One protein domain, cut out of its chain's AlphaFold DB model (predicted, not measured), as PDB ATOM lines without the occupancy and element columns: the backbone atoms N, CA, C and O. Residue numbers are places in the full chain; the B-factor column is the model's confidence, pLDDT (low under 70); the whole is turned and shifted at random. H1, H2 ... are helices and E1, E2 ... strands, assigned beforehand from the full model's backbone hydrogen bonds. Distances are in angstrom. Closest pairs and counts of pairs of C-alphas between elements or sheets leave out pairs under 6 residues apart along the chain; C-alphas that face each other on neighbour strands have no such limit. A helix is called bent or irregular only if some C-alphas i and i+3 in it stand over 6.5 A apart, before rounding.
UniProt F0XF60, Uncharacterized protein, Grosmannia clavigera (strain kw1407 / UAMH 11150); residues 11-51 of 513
ATOM      1  N   LYS A  11     309.387 216.485 412.759       81.62
ATOM      2  CA  LYS A  11     308.505 217.529 412.199       81.62
ATOM      3  C   LYS A  11     309.280 218.638 411.478       81.62
ATOM      4  O   LYS A  11     308.676 219.438 410.768       81.62
ATOM      5  N   ILE A  12     310.601 218.698 411.650       85.44
ATOM      6  CA  ILE A  12     311.467 219.649 410.950       85.44
ATOM      7  C   ILE A  12     311.837 219.025 409.607       85.44
ATOM      8  O   ILE A  12     312.807 218.281 409.481       85.44
ATOM      9  N   LEU A  13     311.001 219.283 408.606       86.56
ATOM     10  CA  LEU A  13     311.224 218.811 407.248       86.56
ATOM     11  C   LEU A  13     312.319 219.655 406.570       86.56
ATOM     12  O   LEU A  13     312.415 220.851 406.852       86.56
ATOM     13  N   PRO A  14     313.124 219.083 405.652       88.12
ATOM     14  CA  PRO A  14     314.195 219.819 404.978       88.12
ATOM     15  C   PRO A  14     313.738 221.119 404.303       88.12
ATOM     16  O   PRO A  14     314.469 222.105 404.328       88.12
ATOM     17  N   HIS A  15     312.514 221.161 403.763       84.44
ATOM     18  CA  HIS A  15     311.978 222.374 403.143       84.44
ATOM     19  C   HIS A  15     311.726 223.504 404.153       84.44
ATOM     20  O   HIS A  15     311.908 224.659 403.794       84.44
ATOM     21  N   HIS A  16     311.388 223.201 405.415       87.00
ATOM     22  CA  HIS A  16     311.273 224.228 406.457       87.00
ATOM     23  C   HIS A  16     312.637 224.864 406.747       87.00
ATOM     24  O   HIS A  16     312.740 226.077 406.901       87.00
ATOM     25  N   VAL A  17     313.694 224.046 406.806       89.38
ATOM     26  CA  VAL A  17     315.065 224.534 407.021       89.38
ATOM     27  C   VAL A  17     315.508 225.393 405.842       89.38
ATOM     28  O   VAL A  17     316.053 226.470 406.046       89.38
ATOM     29  N   PHE A  18     315.220 224.948 404.618       89.12
ATOM     30  CA  PHE A  18     315.524 225.703 403.407       89.12
ATOM     31  C   PHE A  18     314.788 227.050 403.359       89.12
ATOM     32  O   PHE A  18     315.413 228.070 403.105       89.12
ATOM     33  N   GLN A  19     313.492 227.087 403.677       89.50
ATOM     34  CA  GLN A  19     312.727 228.339 403.743       89.50
ATOM     35  C   GLN A  19     313.301 229.314 404.775       89.50
ATOM     36  O   GLN A  19     313.473 230.493 404.478       89.50
ATOM     37  N   LEU A  20     313.638 228.830 405.975       90.31
ATOM     38  CA  LEU A  20     314.275 229.658 407.003       90.31
ATOM     39  C   LEU A  20     315.638 230.184 406.551       90.31
ATOM     40  O   LEU A  20     315.954 231.342 406.813       90.31
ATOM     41  N   GLN A  21     316.418 229.358 405.849       91.19
ATOM     42  CA  GLN A  21     317.684 229.775 405.257       91.19
ATOM     43  C   GLN A  21     317.461 230.904 404.243       91.19
ATOM     44  O   GLN A  21     318.096 231.942 404.372       91.19
ATOM     45  N   CYS A  22     316.500 230.772 403.323       91.00
ATOM     46  CA  CYS A  22     316.169 231.830 402.363       91.00
ATOM     47  C   CYS A  22     315.739 233.140 403.044       91.00
ATOM     48  O   CYS A  22     316.140 234.214 402.607       91.00
ATOM     49  N   ILE A  23     314.953 233.063 404.125       91.81
ATOM     50  CA  ILE A  23     314.540 234.243 404.903       91.81
ATOM     51  C   ILE A  23     315.760 234.949 405.507       91.81
ATOM     52  O   ILE A  23     315.891 236.168 405.394       91.81
ATOM     53  N   ILE A  24     316.661 234.190 406.139       91.44
ATOM     54  CA  ILE A  24     317.869 234.735 406.768       91.44
ATOM     55  C   ILE A  24     318.833 235.279 405.710       91.44
ATOM     56  O   ILE A  24     319.365 236.373 405.882       91.44
ATOM     57  N   ASP A  25     319.033 234.564 404.607       90.56
ATOM     58  CA  ASP A  25     319.924 234.983 403.525       90.56
ATOM     59  C   ASP A  25     319.423 236.271 402.874       90.56
ATOM     60  O   ASP A  25     320.178 237.227 402.733       90.56
ATOM     61  N   ALA A  26     318.127 236.364 402.568       91.31
ATOM     62  CA  ALA A  26     317.549 237.584 402.017       91.31
ATOM     63  C   ALA A  26     317.683 238.775 402.983       91.31
ATOM     64  O   ALA A  26     318.050 239.877 402.567       91.31
ATOM     65  N   PHE A  27     317.437 238.558 404.281       91.62
ATOM     66  CA  PHE A  27     317.656 239.581 405.302       91.62
ATOM     67  C   PHE A  27     319.123 240.020 405.358       91.62
ATOM     68  O   PHE A  27     319.406 241.212 405.257       91.62
ATOM     69  N   THR A  28     320.059 239.083 405.498       91.88
ATOM     70  CA  THR A  28     321.489 239.398 405.635       91.88
ATOM     71  C   THR A  28     322.016 240.126 404.405       91.88
ATOM     72  O   THR A  28     322.629 241.185 404.557       91.88
ATOM     73  N   VAL A  29     321.655 239.671 403.201       90.50
ATOM     74  CA  VAL A  29     322.021 240.327 401.937       90.50
ATOM     75  C   VAL A  29     321.461 241.745 401.870       90.50
ATOM     76  O   VAL A  29     322.194 242.671 401.529       90.50
ATOM     77  N   SER A  30     320.202 241.962 402.266       89.50
ATOM     78  CA  SER A  30     319.631 243.319 402.321       89.50
ATOM     79  C   SER A  30     320.325 244.248 403.316       89.50
ATOM     80  O   SER A  30     320.234 245.469 403.205       89.50
ATOM     81  N   ARG A  31     321.032 243.678 404.295       89.56
ATOM     82  CA  ARG A  31     321.828 244.407 405.285       89.56
ATOM     83  C   ARG A  31     323.302 244.515 404.905       89.56
ATOM     84  O   ARG A  31     324.101 244.932 405.737       89.56
ATOM     85  N   GLY A  32     323.632 244.191 403.656       88.12
ATOM     86  CA  GLY A  32     324.979 244.294 403.115       88.12
ATOM     87  C   GLY A  32     325.890 243.144 403.532       88.12
ATOM     88  O   GLY A  32     327.096 243.236 403.361       88.12
ATOM     89  N   TRP A  33     325.349 242.052 404.072       91.44
ATOM     90  CA  TRP A  33     326.126 240.865 404.406       91.44
ATOM     91  C   TRP A  33     325.773 239.713 403.471       91.44
ATOM     92  O   TRP A  33     324.664 239.192 403.500       91.44
ATOM     93  N   SER A  34     326.728 239.287 402.647       87.75
ATOM     94  CA  SER A  34     326.553 238.155 401.737       87.75
ATOM     95  C   SER A  34     327.691 237.144 401.870       87.75
ATOM     96  O   SER A  34     328.739 237.421 402.461       87.75
ATOM     97  N   LEU A  35     327.477 235.935 401.348       79.31
ATOM     98  CA  LEU A  35     328.498 234.894 401.283       79.31
ATOM     99  C   LEU A  35     328.939 234.708 399.829       79.31
ATOM    100  O   LEU A  35     328.187 234.208 398.995       79.31
ATOM    101  N   ASN A  36     330.176 235.088 399.535       78.38
ATOM    102  CA  ASN A  36     330.830 234.815 398.266       78.38
ATOM    103  C   ASN A  36     331.614 233.502 398.367       78.38
ATOM    104  O   ASN A  36     332.349 233.267 399.324       78.38
ATOM    105  N   VAL A  37     331.491 232.637 397.361       68.50
ATOM    106  CA  VAL A  37     332.119 231.307 397.402       68.50
ATOM    107  C   VAL A  37     333.655 231.375 397.341       68.50
ATOM    108  O   VAL A  37     334.325 230.485 397.857       68.50
ATOM    109  N   LEU A  38     334.224 232.426 396.743       71.69
ATOM    110  CA  LEU A  38     335.671 232.646 396.652       71.69
ATOM    111  C   LEU A  38     336.213 233.477 397.819       71.69
ATOM    112  O   LEU A  38     337.315 233.213 398.294       71.69
ATOM    113  N   TRP A  39     335.462 234.485 398.264       73.88
ATOM    114  CA  TRP A  39     335.942 235.475 399.239       73.88
ATOM    115  C   TRP A  39     335.403 235.265 400.657       73.88
ATOM    116  O   TRP A  39     335.813 235.959 401.582       73.88
ATOM    117  N   GLY A  40     334.514 234.291 400.858       82.00
ATOM    118  CA  GLY A  40     333.852 234.073 402.138       82.00
ATOM    119  C   GLY A  40     332.830 235.172 402.425       82.00
ATOM    120  O   GLY A  40     332.037 235.537 401.561       82.00
ATOM    121  N   HIS A  41     332.804 235.683 403.655       86.69
ATOM    122  CA  HIS A  41     331.866 236.740 404.033       86.69
ATOM    123  C   HIS A  41     332.247 238.074 403.383       86.69
ATOM    124  O   HIS A  41     333.347 238.579 403.592       86.69
ATOM    125  N   VAL A  42     331.304 238.660 402.649       88.19
ATOM    126  CA  VAL A  42     331.409 239.996 402.060       88.19
ATOM    127  C   VAL A  42     330.489 240.925 402.844       88.19
ATOM    128  O   VAL A  42     329.315 240.607 403.044       88.19
ATOM    129  N   ILE A  43     331.042 242.039 403.326       91.69
ATOM    130  CA  ILE A  43     330.315 243.061 404.083       91.69
ATOM    131  C   ILE A  43     330.420 244.381 403.324       91.69
ATOM    132  O   ILE A  43     331.513 244.910 403.134       91.69
ATOM    133  N   GLU A  44     329.274 244.912 402.936       88.81
ATOM    134  CA  GLU A  44     329.103 246.156 402.200       88.81
ATOM    135  C   GLU A  44     328.096 247.049 402.941       88.81
ATOM    136  O   GLU A  44     327.297 246.560 403.746       88.81
ATOM    137  N   PRO A  45     328.109 248.371 402.718       87.94
ATOM    138  CA  PRO A  45     327.045 249.230 403.214       87.94
ATOM    139  C   PRO A  45     325.686 248.775 402.654       87.94
ATOM    140  O   PRO A  45     325.581 248.553 401.447       87.94
ATOM    141  N   PRO A  46     324.635 248.653 403.487       87.38
ATOM    142  CA  PRO A  46     323.303 248.363 402.980       87.38
ATOM    143  C   PRO A  46     322.817 249.494 402.071       87.38
ATOM    144  O   PRO A  46     323.108 250.671 402.315       87.38
ATOM    145  N   ASP A  47     322.029 249.133 401.059       84.56
ATOM    146  CA  ASP A  47     321.343 250.100 400.207       84.56
ATOM    147  C   ASP A  47     320.395 250.949 401.068       84.56
ATOM    148  O   ASP A  47     319.490 250.438 401.732       84.56
ATOM    149  N   ARG A  48     320.632 252.265 401.081       83.88
ATOM    150  CA  ARG A  48     319.889 253.216 401.916       83.88
ATOM    151  C   ARG A  48     318.450 253.412 401.452       83.88
ATOM    152  O   ARG A  48     317.628 253.844 402.254       83.88
ATOM    153  N   GLN A  49     318.165 253.142 400.182       85.25
ATOM    154  CA  GLN A  49     316.833 253.300 399.601       85.25
ATOM    155  C   GLN A  49     316.024 252.001 399.664       85.25
ATOM    156  O   GLN A  49     314.811 252.008 399.452       85.25
ATOM    157  N   PHE A  50     316.674 250.883 399.984       86.88
ATOM    158  CA  PHE A  50     316.006 249.600 400.049       86.88
ATOM    159  C   PHE A  50     315.103 249.478 401.280       86.88
ATOM    160  O   PHE A  50     315.566 249.447 402.423       86.88
ATOM    161  N   ARG A  51     313.799 249.318 401.036       89.88
ATOM    162  CA  ARG A  51     312.808 248.976 402.061       89.88
ATOM    163  C   ARG A  51     312.086 247.690 401.658       89.88
ATOM    164  O   ARG A  51     311.363 247.722 400.665       89.88
TER     165      ARG A  51
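Overview. This is residues 11 to 51 of the 513 residues of an uncharacterized protein of Grosmannia clavigera (strain kw1407 / UAMH 11150) (UniProt F0XF60). A two-stranded hairpin, E1 and E2, sits at the far end of one long helix, H1, whose first part sticks out as a free arm; the picture is roughly a flat, lopsided T, with H1 as the stem and the hairpin and the tail, residues 44 to 51, making the crossbar. The printed part has 41 residues, with one named helix and two named strands in the order H1, E1, E2, and the class is mixed, helices and strands. The sheet has the order E1 - E2 and is antiparallel. The whole is loose, with a radius of gyration of the C-alphas of 12.7 A, and its C-alphas span 38 by 28 by 8 A.

Arrangement. Look first at the sheet, where E1, residues 33 to 36, and E2, residues 40 to 43, are antiparallel neighbours and form a hairpin, with 149 degrees between their N-to-C directions. C-alphas 33 and 43 face each other at 4.7 A, and C-alphas 36 and 40 at 5.0 A. Check N 34 and O 42, which are within hydrogen-bond range at 2.9 A, and N 40 and O 36, at 2.8 A. From the sheet go to H1, residues 14 to 30, in which every O i to N i+4 pair is within hydrogen-bond range. The closest C-alphas of H1 and E1 are those of Thr 28 and Ser 34, 6.5 A apart, while the two centres are 13.1 A apart. H1 and E2 are apart. Residues 11 to 24, of which 14 to 24 belong to H1, stand free.

Along the chain. Find C-alpha 33 at (326.126, 240.865, 404.406), where E1 begins; it runs 9.8 A to C-alpha 36. E2 starts at Gly 40 and runs 9.9 A to Ile 43, whose C-alpha is at (330.315, 243.061, 404.083). For the helix, find C-alpha 14 at (314.195, 219.819, 404.978); from there H1, which is not bent, runs 24.3 A to C-alpha 30.

Size, cuts and confidence. The two C-alphas farthest apart are those of Lys 11 and Arg 48, 38.8 A, and the first and last printed C-alphas, those of Lys 11 and Arg 51, are 33.3 A apart. The printed part has no cut. The links from H1 to E1, with 2 residues, and from E1 to E2, with 3 residues, are both tight. After E2, residues 44 to 51 hold no named element. The mean pLDDT of the printed part is 86.7, and residue 37, between E1 and E2, is the one printed residue under 70.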